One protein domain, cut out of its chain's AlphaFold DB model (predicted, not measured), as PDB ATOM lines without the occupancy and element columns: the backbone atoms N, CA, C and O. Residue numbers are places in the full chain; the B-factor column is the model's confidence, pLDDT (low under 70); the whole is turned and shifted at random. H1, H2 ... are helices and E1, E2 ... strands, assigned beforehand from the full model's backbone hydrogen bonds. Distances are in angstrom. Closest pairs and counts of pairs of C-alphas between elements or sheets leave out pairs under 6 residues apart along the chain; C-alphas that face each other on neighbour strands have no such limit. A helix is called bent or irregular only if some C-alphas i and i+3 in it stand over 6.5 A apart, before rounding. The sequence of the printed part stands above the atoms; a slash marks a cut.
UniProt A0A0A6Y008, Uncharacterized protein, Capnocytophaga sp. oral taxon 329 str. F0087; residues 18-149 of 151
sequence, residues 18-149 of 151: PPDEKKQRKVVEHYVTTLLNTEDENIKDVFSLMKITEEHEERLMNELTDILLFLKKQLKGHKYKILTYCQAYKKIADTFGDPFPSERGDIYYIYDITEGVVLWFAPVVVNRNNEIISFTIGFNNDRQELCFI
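AT A GLANCE: This is residues 18 to 149 of the 151 residues of an uncharacterized protein of Capnocytophaga sp. oral taxon 329 str. F0087 (UniProt A0A0A6Y008). A small twisted sheet, E1 to E4, lies between helix H1 on one face and helix H4, which stands up from the other; H2 folds back from the end of H1, and H3 crosses both near there. Beyond the sheet, E4 runs on into a small hairpin of E5 and E6. The printed part has 132 residues with four named helices and six named strands, in the order H1 H2 H3 E1 H4 E2 E3 E4 E5 E6. The larger sheet has the order E1 - E2 - E3 - E4 and the smaller E5 - E6, both antiparallel; the class is mixed, helices and strands. The whole is compact and rounded, with a radius of gyration of the C-alphas of 14.2 A and spans of 37 by 36 by 30 A.

IN THESE COORDINATES: H1, residues 19 to 37, begins at C-alpha 19 (318.136, 388.298, 310.756) and is 27.2 A long. H2 is residues 40 to 49, 16.3 A, and H3 residues 58 to 75, 25.8 A. E1 is residues 80 to 84, 13.3 A, followed directly by H4, residues 85 to 96, 14.0 A. E2, residues 106 to 112, is 19.7 A long and ends at C-alpha 112 (305.164, 367.510, 310.506). E3 is residues 124 to 126, E4 132 to 134, E5 137 to 139 and E6 146 to 148, ending at C-alpha 148 (298.310, 381.260, 324.054).

HOW THE PARTS SIT: E2, E3 and E4 form a meander, each strand the antiparallel neighbour of the one before. E1 and E2 have N 83 and O 109 at 2.9 A, E2 and E3 N 108 and O 124 at 2.8 A, E3 and E4 N 125 and O 134 at 2.9 A. H1 runs slantwise to the strands at a height over the sheet of 6.3 A. H4 is on the opposite face; its C-alpha 85 is 5.3 A from C-alpha 107 of E2. H1 and H2 form a helical hairpin, touching at Leu 35 and Val 46, C-alphas 6.1 A apart, at a shallow tilt of 18 degrees. H3 touches H1, about perpendicular at 90 degrees, with the C-alphas of Leu 36 and Lys 72 closest, 5.7 A apart. In hairpin E5 and E6, N 138 and O 147 are 2.9 A apart. H1 and H3 have every O i to N i+4 pair within hydrogen-bond range; irregular H2, where C-alphas 41 and 44 are 8.0 A apart, has 0 of 6, with 6 of 7 O i to N i+3 pairs, and irregular H4, where C-alphas 87 and 90 are 7.2 A apart, has 5 of 8.

THE WHOLE: The C-alphas farthest apart, of Gly 77 and Asp 142, are 38.1 A apart. The printed part has no cut; the link from E2 to E3, 11 residues, is long. Residues 54 to 59 stand free. The mean pLDDT of the printed part is 91.5, and residues 18, 19, 141 and 143 are under 70.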
ATOM      1  N   PRO A  18     314.438 388.022 307.663       66.31
ATOM      2  CA  PRO A  18     314.986 388.975 308.616       66.31
ATOM      3  C   PRO A  18     315.984 388.284 309.560       66.31
ATOM      4  O   PRO A  18     315.730 387.154 309.992       66.31
ATOM      5  N   PRO A  19     317.128 388.912 309.891       64.12
ATOM      6  CA  PRO A  19     318.136 388.298 310.756       64.12
ATOM      7  C   PRO A  19     317.570 387.767 312.080       64.12
ATOM      8  O   PRO A  19     318.037 386.733 312.561       64.12
ATOM      9  N   ASP A  20     316.553 388.435 312.625       81.75
ATOM     10  CA  ASP A  20     315.882 388.027 313.858       81.75
ATOM     11  C   ASP A  20     314.954 386.824 313.650       81.75
ATOM     12  O   ASP A  20     315.009 385.895 314.451       81.75
ATOM     13  N   GLU A  21     314.237 386.724 312.524       87.94
ATOM     14  CA  GLU A  21     313.438 385.529 312.202       87.94
ATOM     15  C   GLU A  21     314.334 384.281 312.118       87.94
ATOM     16  O   GLU A  21     314.001 383.212 312.629       87.94
ATOM     17  N   LYS A  22     315.532 384.404 311.530       90.62
ATOM     18  CA  LYS A  22     316.491 383.290 311.469       90.62
ATOM     19  C   LYS A  22     316.984 382.873 312.859       90.62
ATOM     20  O   LYS A  22     317.220 381.687 313.082       90.62
ATOM     21  N   LYS A  23     317.186 383.827 313.774       94.00
ATOM     22  CA  LYS A  23     317.612 383.544 315.154       94.00
ATOM     23  C   LYS A  23     316.489 382.899 315.953       94.00
ATOM     24  O   LYS A  23     316.704 381.829 316.513       94.00
ATOM     25  N   GLN A  24     315.302 383.491 315.949       96.12
ATOM     26  CA  GLN A  24     314.134 382.955 316.638       96.12
ATOM     27  C   GLN A  24     313.768 381.563 316.113       96.12
ATOM     28  O   GLN A  24     313.549 380.652 316.903       96.12
ATOM     29  N   ARG A  25     313.814 381.335 314.792       96.00
ATOM     30  CA  ARG A  25     313.602 379.997 314.223       96.00
ATOM     31  C   ARG A  25     314.576 378.967 314.794       96.00
ATOM     32  O   ARG A  25     314.144 377.879 315.151       96.00
ATOM     33  N   LYS A  26     315.861 379.314 314.935       96.38
ATOM     34  CA  LYS A  26     316.853 378.428 315.566       96.38
ATOM     35  C   LYS A  26     316.550 378.146 317.035       96.38
ATOM     36  O   LYS A  26     316.831 377.044 317.493       96.38
ATOM     37  N   VAL A  27     315.994 379.111 317.767       97.75
ATOM     38  CA  VAL A  27     315.537 378.892 319.149       97.75
ATOM     39  C   VAL A  27     314.428 377.841 319.178       97.75
ATOM     40  O   VAL A  27     314.507 376.896 319.959       97.75
ATOM     41  N   VAL A  28     313.450 377.934 318.272       98.25
ATOM     42  CA  VAL A  28     312.370 376.938 318.164       98.25
ATOM     43  C   VAL A  28     312.901 375.574 317.706       98.25
ATOM     44  O   VAL A  28     312.520 374.550 318.263       98.25
ATOM     45  N   GLU A  29     313.818 375.533 316.737       98.00
ATOM     46  CA  GLU A  29     314.486 374.295 316.300       98.00
ATOM     47  C   GLU A  29     315.257 373.629 317.450       98.00
ATOM     48  O   GLU A  29     315.189 372.408 317.617       98.00
ATOM     49  N   HIS A  30     315.962 374.422 318.264       98.38
ATOM     50  CA  HIS A  30     316.652 373.934 319.453       98.38
ATOM     51  C   HIS A  30     315.665 373.375 320.478       98.38
ATOM     52  O   HIS A  30     315.887 372.272 320.967       98.38
ATOM     53  N   TYR A  31     314.551 374.067 320.734       98.50
ATOM     54  CA  TYR A  31     313.478 373.569 321.595       98.50
ATOM     55  C   TYR A  31     312.955 372.202 321.149       98.50
ATOM     56  O   TYR A  31     312.954 371.271 321.951       98.50
ATOM     57  N   VAL A  32     312.569 372.046 319.878       98.25
ATOM     58  CA  VAL A  32     312.028 370.767 319.386       98.25
ATOM     59  C   VAL A  32     313.087 369.664 319.440       98.25
ATOM     60  O   VAL A  32     312.786 368.528 319.801       98.25
ATOM     61  N   THR A  33     314.345 369.990 319.139       97.88
ATOM     62  CA  THR A  33     315.455 369.032 319.245       97.88
ATOM     63  C   THR A  33     315.669 368.578 320.688       97.88
ATOM     64  O   THR A  33     315.797 367.381 320.936       97.88
ATOM     65  N   THR A  34     315.687 369.509 321.642       98.38
ATOM     66  CA  THR A  34     315.821 369.199 323.070       98.38
ATOM     67  C   THR A  34     314.634 368.370 323.551       98.38
ATOM     68  O   THR A  34     314.851 367.310 324.120       98.38
ATOM     69  N   LEU A  35     313.400 368.759 323.212       98.44
ATOM     70  CA  LEU A  35     312.184 368.001 323.521       98.44
ATOM     71  C   LEU A  35     312.282 366.529 323.088       98.44
ATOM     72  O   LEU A  35     311.921 365.628 323.843       98.44
ATOM     73  N   LEU A  36     312.770 366.273 321.874       98.00
ATOM     74  CA  LEU A  36     312.886 364.916 321.338       98.00
ATOM     75  C   LEU A  36     313.999 364.090 321.997       98.00
ATOM     76  O   LEU A  36     313.876 362.866 322.050       98.00
ATOM     77  N   ASN A  37     315.050 364.745 322.496       97.81
ATOM     78  CA  ASN A  37     316.224 364.100 323.090       97.81
ATOM     79  C   ASN A  37     316.159 363.971 324.620       97.81
ATOM     80  O   ASN A  37     316.904 363.176 325.184       97.81
ATOM     81  N   THR A  38     315.305 364.736 325.298       98.44
ATOM     82  CA  THR A  38     315.104 364.636 326.749       98.44
ATOM     83  C   THR A  38     314.318 363.376 327.081       98.44
ATOM     84  O   THR A  38     313.248 363.181 326.516       98.44
ATOM     85  N   GLU A  39     314.797 362.530 327.995       97.94
ATOM     86  CA  GLU A  39     314.067 361.338 328.461       97.94
ATOM     87  C   GLU A  39     312.703 361.686 329.082       97.94
ATOM     88  O   GLU A  39     312.541 362.750 329.673       97.94
ATOM     89  N   ASP A  40     311.715 360.789 328.960       98.19
ATOM     90  CA  ASP A  40     310.330 361.065 329.391       98.19
ATOM     91  C   ASP A  40     310.244 361.404 330.893       98.19
ATOM     92  O   ASP A  40     309.506 362.304 331.281       98.19
ATOM     93  N   GLU A  41     311.045 360.743 331.734       97.12
ATOM     94  CA  GLU A  41     311.130 361.009 333.182       97.12
ATOM     95  C   GLU A  41     311.693 362.400 333.522       97.12
ATOM     96  O   GLU A  41     311.369 362.959 334.569       97.12
ATOM     97  N   ASN A  42     312.473 362.985 332.608       98.00
ATOM     98  CA  ASN A  42     313.132 364.284 332.761       98.00
ATOM     99  C   ASN A  42     312.478 365.366 331.889       98.00
ATOM    100  O   ASN A  42     313.046 366.436 331.695       98.00
ATOM    101  N   ILE A  43     311.281 365.121 331.343       98.00
ATOM    102  CA  ILE A  43     310.620 366.025 330.386       98.00
ATOM    103  C   ILE A  43     310.467 367.463 330.916       98.00
ATOM    104  O   ILE A  43     310.503 368.419 330.141       98.00
ATOM    105  N   LYS A  44     310.363 367.630 332.243       96.25
ATOM    106  CA  LYS A  44     310.280 368.940 332.903       96.25
ATOM    107  C   LYS A  44     311.536 369.795 332.680       96.25
ATOM    108  O   LYS A  44     311.436 371.017 332.693       96.25
ATOM    109  N   ASP A  45     312.686 369.201 332.370       97.19
ATOM    110  CA  ASP A  45     313.920 369.941 332.086       97.19
ATOM    111  C   ASP A  45     313.811 370.800 330.817       97.19
ATOM    112  O   ASP A  45     314.515 371.803 330.681       97.19
ATOM    113  N   VAL A  46     312.885 370.478 329.904       97.94
ATOM    114  CA  VAL A  46     312.615 371.278 328.696       97.94
ATOM    115  C   VAL A  46     312.133 372.691 329.051       97.94
ATOM    116  O   VAL A  46     312.404 373.630 328.300       97.94
ATOM    117  N   PHE A  47     311.493 372.882 330.213       96.56
ATOM    118  CA  PHE A  47     311.074 374.207 330.683       96.56
ATOM    119  C   PHE A  47     312.250 375.169 330.899       96.56
ATOM    120  O   PHE A  47     312.045 376.378 330.853       96.56
ATOM    121  N   SER A  48     313.484 374.673 331.050       95.94
ATOM    122  CA  SER A  48     314.684 375.521 331.132       95.94
ATOM    123  C   SER A  48     314.950 376.356 329.869       95.94
ATOM    124  O   SER A  48     315.668 377.352 329.935       95.94
ATOM    125  N   LEU A  49     314.358 375.984 328.727       97.25
ATOM    126  CA  LEU A  49     314.419 376.753 327.477       97.25
ATOM    127  C   LEU A  49     313.367 377.866 327.398       97.25
ATOM    128  O   LEU A  49     313.382 378.669 326.463       97.25
ATOM    129  N   MET A  50     312.439 377.888 328.351       95.62
ATOM    130  CA  MET A  50     311.300 378.785 328.364       95.62
ATOM    131  C   MET A  50     311.544 379.939 329.326       95.62
ATOM    132  O   MET A  50     312.125 379.784 330.402       95.62
ATOM    133  N   LYS A  51     311.042 381.113 328.963       95.69
ATOM    134  CA  LYS A  51     310.993 382.253 329.862       95.69
ATOM    135  C   LYS A  51     309.718 382.166 330.688       95.69
ATOM    136  O   LYS A  51     308.685 382.657 330.258       95.69
ATOM    137  N   ILE A  52     309.829 381.546 331.861       87.94
ATOM    138  CA  ILE A  52     308.761 381.517 332.861       87.94
ATOM    139  C   ILE A  52     308.815 382.839 333.636       87.94
ATOM    140  O   ILE A  52     309.821 383.135 334.289       87.94
ATOM    141  N   THR A  53     307.799 383.682 333.471       77.38
ATOM    142  CA  THR A  53     307.753 385.043 334.030       77.38
ATOM    143  C   THR A  53     306.876 385.165 335.266       77.38
ATOM    144  O   THR A  53     307.077 386.094 336.049       77.38
ATOM    145  N   GLU A  54     305.962 384.219 335.471       73.56
ATOM    146  CA  GLU A  54     305.016 384.205 336.585       73.56
ATOM    147  C   GLU A  54     305.020 382.837 337.281       73.56
ATOM    148  O   GLU A  54     305.411 381.818 336.707       73.56
ATOM    149  N   GLU A  55     304.627 382.818 338.555       78.81
ATOM    150  CA  GLU A  55     304.414 381.565 339.273       78.81
ATOM    151  C   GLU A  55     303.099 380.947 338.795       78.81
ATOM    152  O   GLU A  55     302.028 381.531 338.956       78.81
ATOM    153  N   HIS A  56     303.190 379.766 338.186       82.81
ATOM    154  CA  HIS A  56     302.032 379.019 337.707       82.81
ATOM    155  C   HIS A  56     301.582 377.999 338.741       82.81
ATOM    156  O   HIS A  56     302.401 377.384 339.424       82.81
ATOM    157  N   GLU A  57     300.272 377.762 338.806       87.12
ATOM    158  CA  GLU A  57     299.719 376.682 339.620       87.12
ATOM    159  C   GLU A  57     300.332 375.329 339.220       87.12
ATOM    160  O   GLU A  57     300.510 375.031 338.035       87.12
ATOM    161  N   GLU A  58     300.593 374.465 340.206       90.19
ATOM    162  CA  GLU A  58     301.159 373.125 339.979       90.19
ATOM    163  C   GLU A  58     300.348 372.326 338.947       90.19
ATOM    164  O   GLU A  58     300.906 371.623 338.103       90.19
ATOM    165  N   ARG A  59     299.020 372.483 338.976       90.19
ATOM    166  CA  ARG A  59     298.110 371.870 338.012       90.19
ATOM    167  C   ARG A  59     298.441 372.272 336.574       90.19
ATOM    168  O   ARG A  59     298.578 371.388 335.733       90.19
ATOM    169  N   LEU A  60     298.596 373.569 336.304       90.31
ATOM    170  CA  LEU A  60     298.927 374.063 334.969       90.31
ATOM    171  C   LEU A  60     300.290 373.528 334.519       90.31
ATOM    172  O   LEU A  60     300.426 373.055 333.396       90.31
ATOM    173  N   MET A  61     301.286 373.521 335.406       92.25
ATOM    174  CA  MET A  61     302.609 372.974 335.087       92.25
ATOM    175  C   MET A  61     302.574 371.474 334.769       92.25
ATOM    176  O   MET A  61     303.322 371.009 333.903       92.25
ATOM    177  N   ASN A  62     301.700 370.707 335.424       94.06
ATOM    178  CA  ASN A  62     301.479 369.298 335.105       94.06
ATOM    179  C   ASN A  62     300.770 369.129 333.749       94.06
ATOM    180  O   ASN A  62     301.232 368.341 332.931       94.06
ATOM    181  N   GLU A  63     299.741 369.927 333.450       94.19
ATOM    182  CA  GLU A  63     299.071 369.916 332.137       94.19
ATOM    183  C   GLU A  63     300.050 370.279 330.999       94.19
ATOM    184  O   GLU A  63     300.105 369.609 329.968       94.19
ATOM    185  N   LEU A  64     300.901 371.287 331.208       95.62
ATOM    186  CA  LEU A  64     301.967 371.663 330.275       95.62
ATOM    187  C   LEU A  64     303.002 370.541 330.095       95.62
ATOM    188  O   LEU A  64     303.490 370.323 328.986       95.62
ATOM    189  N   THR A  65     303.315 369.808 331.165       97.12
ATOM    190  CA  THR A  65     304.195 368.630 331.115       97.12
ATOM    191  C   THR A  65     303.591 367.527 330.241       97.12
ATOM    192  O   THR A  65     304.280 366.976 329.378       97.12
ATOM    193  N   ASP A  66     302.297 367.248 330.402       97.38
ATOM    194  CA  ASP A  66     301.577 366.256 329.600       97.38
ATOM    195  C   ASP A  66     301.539 366.646 328.114       97.38
ATOM    196  O   ASP A  66     301.717 365.793 327.240       97.38
ATOM    197  N   ILE A  67     301.393 367.941 327.809       97.25
ATOM    198  CA  ILE A  67     301.466 368.458 326.434       97.25
ATOM    199  C   ILE A  67     302.855 368.222 325.828       97.25
ATOM    200  O   ILE A  67     302.940 367.800 324.673       97.25
ATOM    201  N   LEU A  68     303.945 368.438 326.576       98.31
ATOM    202  CA  LEU A  68     305.299 368.151 326.083       98.31
ATOM    203  C   LEU A  68     305.478 366.660 325.765       98.31
ATOM    204  O   LEU A  68     305.978 366.323 324.691       98.31
ATOM    205  N   LEU A  69     305.021 365.764 326.644       98.56
ATOM    206  CA  LEU A  69     305.064 364.314 326.405       98.56
ATOM    207  C   LEU A  69     304.241 363.916 325.175       98.56
ATOM    208  O   LEU A  69     304.702 363.137 324.333       98.56
ATOM    209  N   PHE A  70     303.037 364.473 325.036       97.75
ATOM    210  CA  PHE A  70     302.180 364.241 323.880       97.75
ATOM    211  C   PHE A  70     302.850 364.703 322.583       97.75
ATOM    212  O   PHE A  70     302.942 363.928 321.627       97.75
ATOM    213  N   LEU A  71     303.381 365.926 322.567       97.75
ATOM    214  CA  LEU A  71     304.075 366.503 321.420       97.75
ATOM    215  C   LEU A  71     305.317 365.685 321.040       97.75
ATOM    216  O   LEU A  71     305.513 365.369 319.866       97.75
ATOM    217  N   LYS A  72     306.119 365.270 322.029       98.06
ATOM    218  CA  LYS A  72     307.273 364.386 321.823       98.06
ATOM    219  C   LYS A  72     306.850 363.078 321.161       98.06
ATOM    220  O   LYS A  72     307.468 362.662 320.182       98.06
ATOM    221  N   LYS A  73     305.795 362.434 321.668       96.94
ATOM    222  CA  LYS A  73     305.271 361.180 321.110       96.94
ATOM    223  C   LYS A  73     304.798 361.354 319.667       96.94
ATOM    224  O   LYS A  73     305.075 360.477 318.858       96.94
ATOM    225  N   GLN A  74     304.120 362.458 319.351       95.44
ATOM    226  CA  GLN A  74     303.662 362.751 317.989       95.44
ATOM    227  C   GLN A  74     304.824 362.935 317.007       95.44
ATOM    228  O   GLN A  74     304.753 362.455 315.885       95.44
ATOM    229  N   LEU A  75     305.901 363.599 317.430       96.50
ATOM    230  CA  LEU A  75     307.041 363.920 316.565       96.50
ATOM    231  C   LEU A  75     308.114 362.818 316.507       96.50
ATOM    232  O   LEU A  75     309.038 362.891 315.691       96.50
ATOM    233  N   LYS A  76     308.048 361.802 317.375       95.38
ATOM    234  CA  LYS A  76     309.087 360.771 317.484       95.38
ATOM    235  C   LYS A  76     309.205 359.969 316.187       95.38
ATOM    236  O   LYS A  76     308.286 359.272 315.779       95.38
ATOM    237  N   GLY A  77     310.387 360.024 315.571       94.50
ATOM    238  CA  GLY A  77     310.664 359.347 314.298       94.50
ATOM    239  C   GLY A  77     310.140 360.087 313.062       94.50
ATOM    240  O   GLY A  77     310.327 359.602 311.947       94.50
ATOM    241  N   HIS A  78     309.523 361.260 313.231       96.69
ATOM    242  CA  HIS A  78     308.999 362.065 312.134       96.69
ATOM    243  C   HIS A  78     310.014 363.118 311.681       96.69
ATOM    244  O   HIS A  78     310.895 363.549 312.428       96.69
ATOM    245  N   LYS A  79     309.896 363.545 310.421       96.06
ATOM    246  CA  LYS A  79     310.629 364.706 309.908       96.06
ATOM    247  C   LYS A  79     309.770 365.939 310.126       96.06
ATOM    248  O   LYS A  79     308.600 365.934 309.765       96.06
ATOM    249  N   TYR A  80     310.360 367.012 310.629       96.06
ATOM    250  CA  TYR A  80     309.650 368.267 310.846       96.06
ATOM    251  C   TYR A  80     310.428 369.459 310.290       96.06
ATOM    252  O   TYR A  80     311.628 369.384 310.020       96.06
ATOM    253  N   LYS A  81     309.727 370.579 310.113       96.44
ATOM    254  CA  LYS A  81     310.326 371.902 309.901       96.44
ATOM    255  C   LYS A  81     309.557 372.953 310.681       96.44
ATOM    256  O   LYS A  81     308.351 372.821 310.885       96.44
ATOM    257  N   ILE A  82     310.247 374.022 311.047       97.56
ATOM    258  CA  ILE A  82     309.622 375.179 311.677       97.56
ATOM    259  C   ILE A  82     309.120 376.131 310.591       97.56
ATOM    260  O   ILE A  82     309.867 376.514 309.686       97.56
ATOM    261  N   LEU A  83     307.841 376.483 310.673       95.06
ATOM    262  CA  LEU A  83     307.181 377.464 309.818       95.06
ATOM    263  C   LEU A  83     306.934 378.750 310.596       95.06
ATOM    264  O   LEU A  83     306.609 378.704 311.779       95.06
ATOM    265  N   THR A  84     307.028 379.895 309.927       93.38
ATOM    266  CA  THR A  84     306.486 381.147 310.473       93.38
ATOM    267  C   THR A  84     304.959 381.139 310.438       93.38
ATOM    268  O   THR A  84     304.356 380.378 309.673       93.38
ATOM    269  N   TYR A  85     304.326 382.040 311.193       91.19
ATOM    270  CA  TYR A  85     302.883 382.297 311.125       91.19
ATOM    271  C   TYR A  85     302.373 382.405 309.681       91.19
ATOM    272  O   TYR A  85     301.493 381.652 309.276       91.19
ATOM    273  N   CYS A  86     302.993 383.260 308.859       88.94
ATOM    274  CA  CYS A  86     302.586 383.462 307.466       88.94
ATOM    275  C   CYS A  86     302.702 382.188 306.614       88.94
ATOM    276  O   CYS A  86     301.881 381.950 305.730       88.94
ATOM    277  N   GLN A  87     303.722 381.359 306.861       91.88
ATOM    278  CA  GLN A  87     303.910 380.097 306.140       91.88
ATOM    279  C   GLN A  87     302.897 379.025 306.560       91.88
ATOM    280  O   GLN A  87     302.500 378.205 305.731       91.88
ATOM    281  N   ALA A  88     302.491 379.022 307.829       91.88
ATOM    282  CA  ALA A  88     301.520 378.081 308.374       91.88
ATOM    283  C   ALA A  88     300.064 378.501 308.104       91.88
ATOM    284  O   ALA A  88     299.213 377.627 307.948       91.88
ATOM    285  N   TYR A  89     299.799 379.808 307.982       89.31
ATOM    286  CA  TYR A  89     298.464 380.410 307.924       89.31
ATOM    287  C   TYR A  89     297.511 379.674 306.985       89.31
ATOM    288  O   TYR A  89     296.479 379.202 307.435       89.31
ATOM    289  N   LYS A  90     297.883 379.480 305.712       84.44
ATOM    290  CA  LYS A  90     297.004 378.814 304.730       84.44
ATOM    291  C   LYS A  90     296.576 377.412 305.175       84.44
ATOM    292  O   LYS A  90     295.422 377.049 305.033       84.44
ATOM    293  N   LYS A  91     297.504 376.635 305.743       87.00
ATOM    294  CA  LYS A  91     297.228 375.261 306.190       87.00
ATOM    295  C   LYS A  91     296.305 375.231 307.407       87.00
ATOM    296  O   LYS A  91     295.500 374.316 307.534       87.00
ATOM    297  N   ILE A  92     296.456 376.209 308.299       87.69
ATOM    298  CA  ILE A  92     295.641 376.320 309.507       87.69
ATOM    299  C   ILE A  92     294.254 376.867 309.160       87.69
ATOM    300  O   ILE A  92     293.270 376.247 309.545       87.69
ATOM    301  N   ALA A  93     294.178 377.953 308.388       85.44
ATOM    302  CA  ALA A  93     292.938 378.622 308.001       85.44
ATOM    303  C   ALA A  93     291.935 377.665 307.347       85.44
ATOM    304  O   ALA A  93     290.765 377.652 307.725       85.44
ATOM    305  N   ASP A  94     292.412 376.799 306.448       79.94
ATOM    306  CA  ASP A  94     291.570 375.819 305.754       79.94
ATOM    307  C   ASP A  94     290.974 374.745 306.692       79.94
ATOM    308  O   ASP A  94     289.998 374.093 306.329       79.94
ATOM    309  N   THR A  95     291.547 374.541 307.887       79.31
ATOM    310  CA  THR A  95     291.205 373.415 308.784       79.31
ATOM    311  C   THR A  95     290.596 373.857 310.118       79.31
ATOM    312  O   THR A  95     289.650 373.239 310.598       79.31
ATOM    313  N   PHE A  96     291.135 374.910 310.731       77.38
ATOM    314  CA  PHE A  96     290.820 375.348 312.095       77.38
ATOM    315  C   PHE A  96     290.290 376.789 312.158       77.38
ATOM    316  O   PHE A  96     289.996 377.281 313.245       77.38
ATOM    317  N   GLY A  97     290.150 377.461 311.009       76.75
ATOM    318  CA  GLY A  97     289.837 378.886 310.938       76.75
ATOM    319  C   GLY A  97     291.066 379.772 311.153       76.75
ATOM    320  O   GLY A  97     292.203 379.294 311.167       76.75
ATOM    321  N   ASP A  98     290.843 381.080 311.281       75.69
ATOM    322  CA  ASP A  98     291.928 382.060 311.352       75.69
ATOM    323  C   ASP A  98     292.787 381.871 312.617       75.69
ATOM    324  O   ASP A  98     292.282 382.028 313.733       75.69
ATOM    325  N   PRO A  99     294.095 381.572 312.487       72.25
ATOM    326  CA  PRO A  99     294.979 381.533 313.643       72.25
ATOM    327  C   PRO A  99     295.104 382.937 314.242       72.25
ATOM    328  O   PRO A  99     295.408 383.899 313.531       72.25
ATOM    329  N   PHE A 100     294.900 383.063 315.552       77.50
ATOM    330  CA  PHE A 100     294.956 384.362 316.219       77.50
ATOM    331  C   PHE A 100     296.410 384.847 316.389       77.50
ATOM    332  O   PHE A 100     297.306 384.050 316.689       77.50
ATOM    333  N   PRO A 101     296.678 386.145 316.167       84.94
ATOM    334  CA  PRO A 101     298.015 386.715 316.296       84.94
ATOM    335  C   PRO A 101     298.450 386.811 317.767       84.94
ATOM    336  O   PRO A 101     297.627 386.795 318.681       84.94
ATOM    337  N   SER A 102     299.756 386.958 318.001       88.06
ATOM    338  CA  SER A 102     300.315 387.266 319.319       88.06
ATOM    339  C   SER A 102     300.794 388.711 319.338       88.06
ATOM    340  O   SER A 102     301.526 389.146 318.453       88.06
ATOM    341  N   GLU A 103     300.418 389.450 320.378       89.06
ATOM    342  CA  GLU A 103     300.946 390.795 320.634       89.06
ATOM    343  C   GLU A 103     302.298 390.765 321.372       89.06
ATOM    344  O   GLU A 103     302.973 391.790 321.482       89.06
ATOM    345  N   ARG A 104     302.703 389.597 321.896       91.94
ATOM    346  CA  ARG A 104     303.882 389.437 322.766       91.94
ATOM    347  C   ARG A 104     305.118 388.893 322.039       91.94
ATOM    348  O   ARG A 104     306.221 388.986 322.578       91.94
ATOM    349  N   GLY A 105     304.964 388.352 320.832       93.75
ATOM    350  CA  GLY A 105     306.075 387.793 320.067       93.75
ATOM    351  C   GLY A 105     305.682 387.251 318.697       93.75
ATOM    352  O   GLY A 105     304.510 387.228 318.328       93.75
ATOM    353  N   ASP A 106     306.686 386.798 317.957       95.38
ATOM    354  CA  ASP A 106     306.510 386.141 316.666       95.38
ATOM    355  C   ASP A 106     306.080 384.684 316.872       95.38
ATOM    356  O   ASP A 106     306.598 383.988 317.749       95.38
ATOM    357  N   ILE A 107     305.127 384.217 316.059       95.75
ATOM    358  CA  ILE A 107     304.572 382.862 316.168       95.75
ATOM    359  C   ILE A 107     305.240 381.935 315.155       95.75
ATOM    360  O   ILE A 107     305.291 382.217 313.950       95.75
ATOM    361  N   TYR A 108     305.667 380.782 315.649       96.81
ATOM    362  CA  TYR A 108     306.210 379.684 314.871       96.81
ATOM    363  C   TYR A 108     305.377 378.422 315.072       96.81
ATOM    364  O   TYR A 108     304.849 378.169 316.151       96.81
ATOM    365  N   TYR A 109     305.291 377.604 314.032       96.31
ATOM    366  CA  TYR A 109     304.568 376.339 314.052       96.31
ATOM    367  C   TYR A 109     305.481 375.184 313.675       96.31
ATOM    368  O   TYR A 109     306.314 375.295 312.770       96.31
ATOM    369  N   ILE A 110     305.262 374.044 314.321       97.62
ATOM    370  CA  ILE A 110     305.884 372.784 313.934       97.62
ATOM    371  C   ILE A 110     305.054 372.187 312.795       97.62
ATOM    372  O   ILE A 110     303.864 371.906 312.947       97.62
ATOM    373  N   TYR A 111     305.680 372.024 311.633       96.25
ATOM    374  CA  TYR A 111     305.103 371.297 310.511       96.25
ATOM    375  C   TYR A 111     305.692 369.899 310.459       96.25
ATOM    376  O   TYR A 111     306.886 369.739 310.184       96.25
ATOM    377  N   ASP A 112     304.840 368.911 310.693       96.19
ATOM    378  CA  ASP A 112     305.164 367.510 310.506       96.19
ATOM    379  C   ASP A 112     305.167 367.205 309.005       96.19
ATOM    380  O   ASP A 112     304.141 367.247 308.325       96.19
ATOM    381  N   ILE A 113     306.356 366.961 308.461       96.19
ATOM    382  CA  ILE A 113     306.553 366.659 307.043       96.19
ATOM    383  C   ILE A 113     306.098 365.231 306.742       96.19
ATOM    384  O   ILE A 113     305.642 364.983 305.629       96.19
ATOM    385  N   THR A 114     306.238 364.311 307.701       95.19
ATOM    386  CA  THR A 114     305.830 362.912 307.541       95.19
ATOM    387  C   THR A 114     304.320 362.828 307.347       95.19
ATOM    388  O   THR A 114     303.865 362.222 306.382       95.19
ATOM    389  N   GLU A 115     303.563 363.501 308.211       93.50
ATOM    390  CA  GLU A 115     302.094 363.491 308.190       93.50
ATOM    391  C   GLU A 115     301.497 364.597 307.304       93.50
ATOM    392  O   GLU A 115     300.312 364.604 306.982       93.50
ATOM    393  N   GLY A 116     302.312 365.568 306.892       92.88
ATOM    394  CA  GLY A 116     301.882 366.676 306.048       92.88
ATOM    395  C   GLY A 116     301.010 367.716 306.763       92.88
ATOM    396  O   GLY A 116     300.399 368.546 306.077       92.88
ATOM    397  N   VAL A 117     300.987 367.726 308.101       92.12
ATOM    398  CA  VAL A 117     300.110 368.559 308.943       92.12
ATOM    399  C   VAL A 117     300.872 369.612 309.750       92.12
ATOM    400  O   VAL A 117     302.045 369.457 310.087       92.12
ATOM    401  N   VAL A 118     300.194 370.717 310.071       94.25
ATOM    402  CA  VAL A 118     300.681 371.698 311.052       94.25
ATOM    403  C   VAL A 118     300.145 371.314 312.426       94.25
ATOM    404  O   VAL A 118     298.938 371.125 312.578       94.25
ATOM    405  N   LEU A 119     301.019 371.249 313.431       94.31
ATOM    406  CA  LEU A 119     300.624 371.024 314.822       94.31
ATOM    407  C   LEU A 119     300.035 372.313 315.409       94.31
ATOM    408  O   LEU A 119     300.692 373.064 316.122       94.31
ATOM    409  N   TRP A 120     298.786 372.597 315.038       91.12
ATOM    410  CA  TRP A 120     298.099 373.861 315.319       91.12
ATOM    411  C   TRP A 120     297.919 374.152 316.817       91.12
ATOM    412  O   TRP A 120     297.859 375.318 317.194       91.12
ATOM    413  N   PHE A 121     297.850 373.110 317.653       91.56
ATOM    414  CA  PHE A 121     297.692 373.215 319.106       91.56
ATOM    415  C   PHE A 121     299.000 373.569 319.832       91.56
ATOM    416  O   PHE A 121     298.960 373.980 320.987       91.56
ATOM    417  N   ALA A 122     300.149 373.439 319.158       95.12
ATOM    418  CA  ALA A 122     301.479 373.688 319.716       95.12
ATOM    419  C   ALA A 122     302.217 374.841 318.999       95.12
ATOM    420  O   ALA A 122     303.330 374.645 318.493       95.12
ATOM    421  N   PRO A 123     301.617 376.043 318.874       95.75
ATOM    422  CA  PRO A 123     302.354 377.198 318.387       95.75
ATOM    423  C   PRO A 123     303.385 377.640 319.424       95.75
ATOM    424  O   PRO A 123     303.114 377.676 320.622       95.75
ATOM    425  N   VAL A 124     304.552 378.054 318.945       97.69
ATOM    426  CA  VAL A 124     305.633 378.583 319.773       97.69
ATOM    427  C   VAL A 124     305.720 380.087 319.575       97.69
ATOM    428  O   VAL A 124     305.957 380.553 318.460       97.69
ATOM    429  N   VAL A 125     305.533 380.849 320.651       97.12
ATOM    430  CA  VAL A 125     305.669 382.309 320.638       97.12
ATOM    431  C   VAL A 125     307.052 382.680 321.149       97.12
ATOM    432  O   VAL A 125     307.424 382.331 322.271       97.12
ATOM    433  N   VAL A 126     307.799 383.418 320.330       97.19
ATOM    434  CA  VAL A 126     309.149 383.884 320.651       97.19
ATOM    435  C   VAL A 126     309.150 385.404 320.753       97.19
ATOM    436  O   VAL A 126     308.758 386.103 319.820       97.19
ATOM    437  N   ASN A 127     309.584 385.937 321.894       95.06
ATOM    438  CA  ASN A 127     309.624 387.381 322.113       95.06
ATOM    439  C   ASN A 127     310.808 388.047 321.371       95.06
ATOM    440  O   ASN A 127     311.657 387.398 320.749       95.06
ATOM    441  N   ARG A 128     310.910 389.377 321.470       93.06
ATOM    442  CA  ARG A 128     311.987 390.160 320.827       93.06
ATOM    443  C   ARG A 128     313.397 389.849 321.348       93.06
ATOM    444  O   ARG A 128     314.369 390.141 320.659       93.06
ATOM    445  N   ASN A 129     313.517 389.236 322.525       94.31
ATOM    446  CA  ASN A 129     314.792 388.796 323.093       94.31
ATOM    447  C   ASN A 129     315.200 387.392 322.612       94.31
ATOM    448  O   ASN A 129     316.253 386.900 323.008       94.31
ATOM    449  N   ASN A 130     314.426 386.771 321.713       95.00
ATOM    450  CA  ASN A 130     314.572 385.376 321.285       95.00
ATOM    451  C   ASN A 130     314.289 384.360 322.404       95.00
ATOM    452  O   ASN A 130     314.856 383.272 322.406       95.00
ATOM    453  N   GLU A 131     313.422 384.702 323.355       96.94
ATOM    454  CA  GLU A 131     313.006 383.800 324.428       96.94
ATOM    455  C   GLU A 131     311.642 383.186 324.090       96.94
ATOM    456  O   GLU A 131     310.744 383.892 323.617       96.94
ATOM    457  N   ILE A 132     311.470 381.885 324.340       98.06
ATOM    458  CA  ILE A 132     310.166 381.232 324.184       98.06
ATOM    459  C   ILE A 132     309.294 381.606 325.380       98.06
ATOM    460  O   ILE A 132     309.652 381.325 326.520       98.06
ATOM    461  N   ILE A 133     308.147 382.223 325.109       96.44
ATOM    462  CA  ILE A 133     307.186 382.678 326.127       96.44
ATOM    463  C   ILE A 133     305.862 381.908 326.076       96.44
ATOM    464  O   ILE A 133     304.975 382.159 326.880       96.44
ATOM    465  N   SER A 134     305.696 381.011 325.103       96.12
ATOM    466  CA  SER A 134     304.564 380.089 324.982       96.12
ATOM    467  C   SER A 134     304.923 378.975 323.999       96.12
ATOM    468  O   SER A 134     305.640 379.234 323.031       96.12
ATOM    469  N   PHE A 135     304.423 377.758 324.218       97.06
ATOM    470  CA  PHE A 135     304.581 376.623 323.289       97.06
ATOM    471  C   PHE A 135     303.266 375.893 322.980       97.06
ATOM    472  O   PHE A 135     303.268 374.873 322.291       97.06
ATOM    473  N   THR A 136     302.145 376.381 323.510       95.31
ATOM    474  CA  THR A 136     300.835 375.757 323.343       95.31
ATOM    475  C   THR A 136     299.727 376.792 323.473       95.31
ATOM    476  O   THR A 136     299.902 377.870 324.049       95.31
ATOM    477  N   ILE A 137     298.557 376.433 322.963       92.19
ATOM    478  CA  ILE A 137     297.305 377.133 323.248       92.19
ATOM    479  C   ILE A 137     296.482 376.349 324.267       92.19
ATOM    480  O   ILE A 137     296.659 375.144 324.440       92.19
ATOM    481  N   GLY A 138     295.573 377.052 324.926       88.88
ATOM    482  CA  GLY A 138     294.581 376.506 325.839       88.88
ATOM    483  C   GLY A 138     293.356 377.408 325.870       88.88
ATOM    484  O   GLY A 138     293.244 378.340 325.076       88.88
ATOM    485  N   PHE A 139     292.438 377.135 326.786       84.50
ATOM    486  CA  PHE A 139     291.296 378.010 327.029       84.50
ATOM    487  C   PHE A 139     291.638 379.016 328.123       84.50
ATOM    488  O   PHE A 139     292.227 378.638 329.136       84.50
ATOM    489  N   ASN A 140     291.245 380.279 327.953       77.38
ATOM    490  CA  ASN A 140     291.281 381.199 329.085       77.38
ATOM    491  C   ASN A 140     290.231 380.789 330.134       77.38
ATOM    492  O   ASN A 140     289.144 380.306 329.804       77.38
ATOM    493  N   ASN A 141     290.556 381.007 331.408       67.94
ATOM    494  CA  ASN A 141     289.674 380.638 332.519       67.94
ATOM    495  C   ASN A 141     288.335 381.400 332.495       67.94
ATOM    496  O   ASN A 141     287.331 380.885 332.981       67.94
ATOM    497  N   ASP A 142     288.304 382.595 331.894       70.94
ATOM    498  CA  ASP A 142     287.162 383.511 331.999       70.94
ATOM    499  C   ASP A 142     286.181 383.459 330.819       70.94
ATOM    500  O   ASP A 142     284.989 383.704 331.001       70.94
ATOM    501  N   ARG A 143     286.652 383.194 329.594       62.41
ATOM    502  CA  ARG A 143     285.851 383.343 328.361       62.41
ATOM    503  C   ARG A 143     285.723 382.069 327.533       62.41
ATOM    504  O   ARG A 143     284.999 382.094 326.544       62.41
ATOM    505  N   GLN A 144     286.394 380.975 327.913       76.44
ATOM    506  CA  GLN A 144     286.503 379.759 327.090       76.44
ATOM    507  C   GLN A 144     286.962 380.069 325.653       76.44
ATOM    508  O   GLN A 144     286.619 379.369 324.700       76.44
ATOM    509  N   GLU A 145     287.744 381.134 325.492       82.69
ATOM    510  CA  GLU A 145     288.351 381.514 324.223       82.69
ATOM    511  C   GLU A 145     289.726 380.854 324.133       82.69
ATOM    512  O   GLU A 145     290.460 380.796 325.126       82.69
ATOM    513  N   LEU A 146     290.075 380.357 322.945       86.38
ATOM    514  CA  LEU A 146     291.414 379.835 322.701       86.38
ATOM    515  C   LEU A 146     292.429 380.977 322.787       86.38
ATOM    516  O   LEU A 146     292.299 381.992 322.103       86.38
ATOM    517  N   CYS A 147     293.455 380.795 323.609       89.06
ATOM    518  CA  CYS A 147     294.540 381.748 323.783       89.06
ATOM    519  C   CYS A 147     295.884 381.029 323.929       89.06
ATOM    520  O   CYS A 147     295.945 379.847 324.265       89.06
ATOM    521  N   PHE A 148     296.981 381.750 323.694       92.75
ATOM    522  CA  PHE A 148     298.310 381.260 324.054       92.75
ATOM    523  C   PHE A 148     298.394 381.096 325.570       92.75
ATOM    524  O   PHE A 148     298.004 382.003 326.308       92.75
ATOM    525  N   ILE A 149     298.938 379.968 326.028       91.94
ATOM    526  CA  ILE A 149     299.334 379.828 327.429       91.94
ATOM    527  C   ILE A 149     300.714 380.467 327.549       91.94
ATOM    528  O   ILE A 149     301.705 379.900 327.080       91.94
TER     529      ILE A 149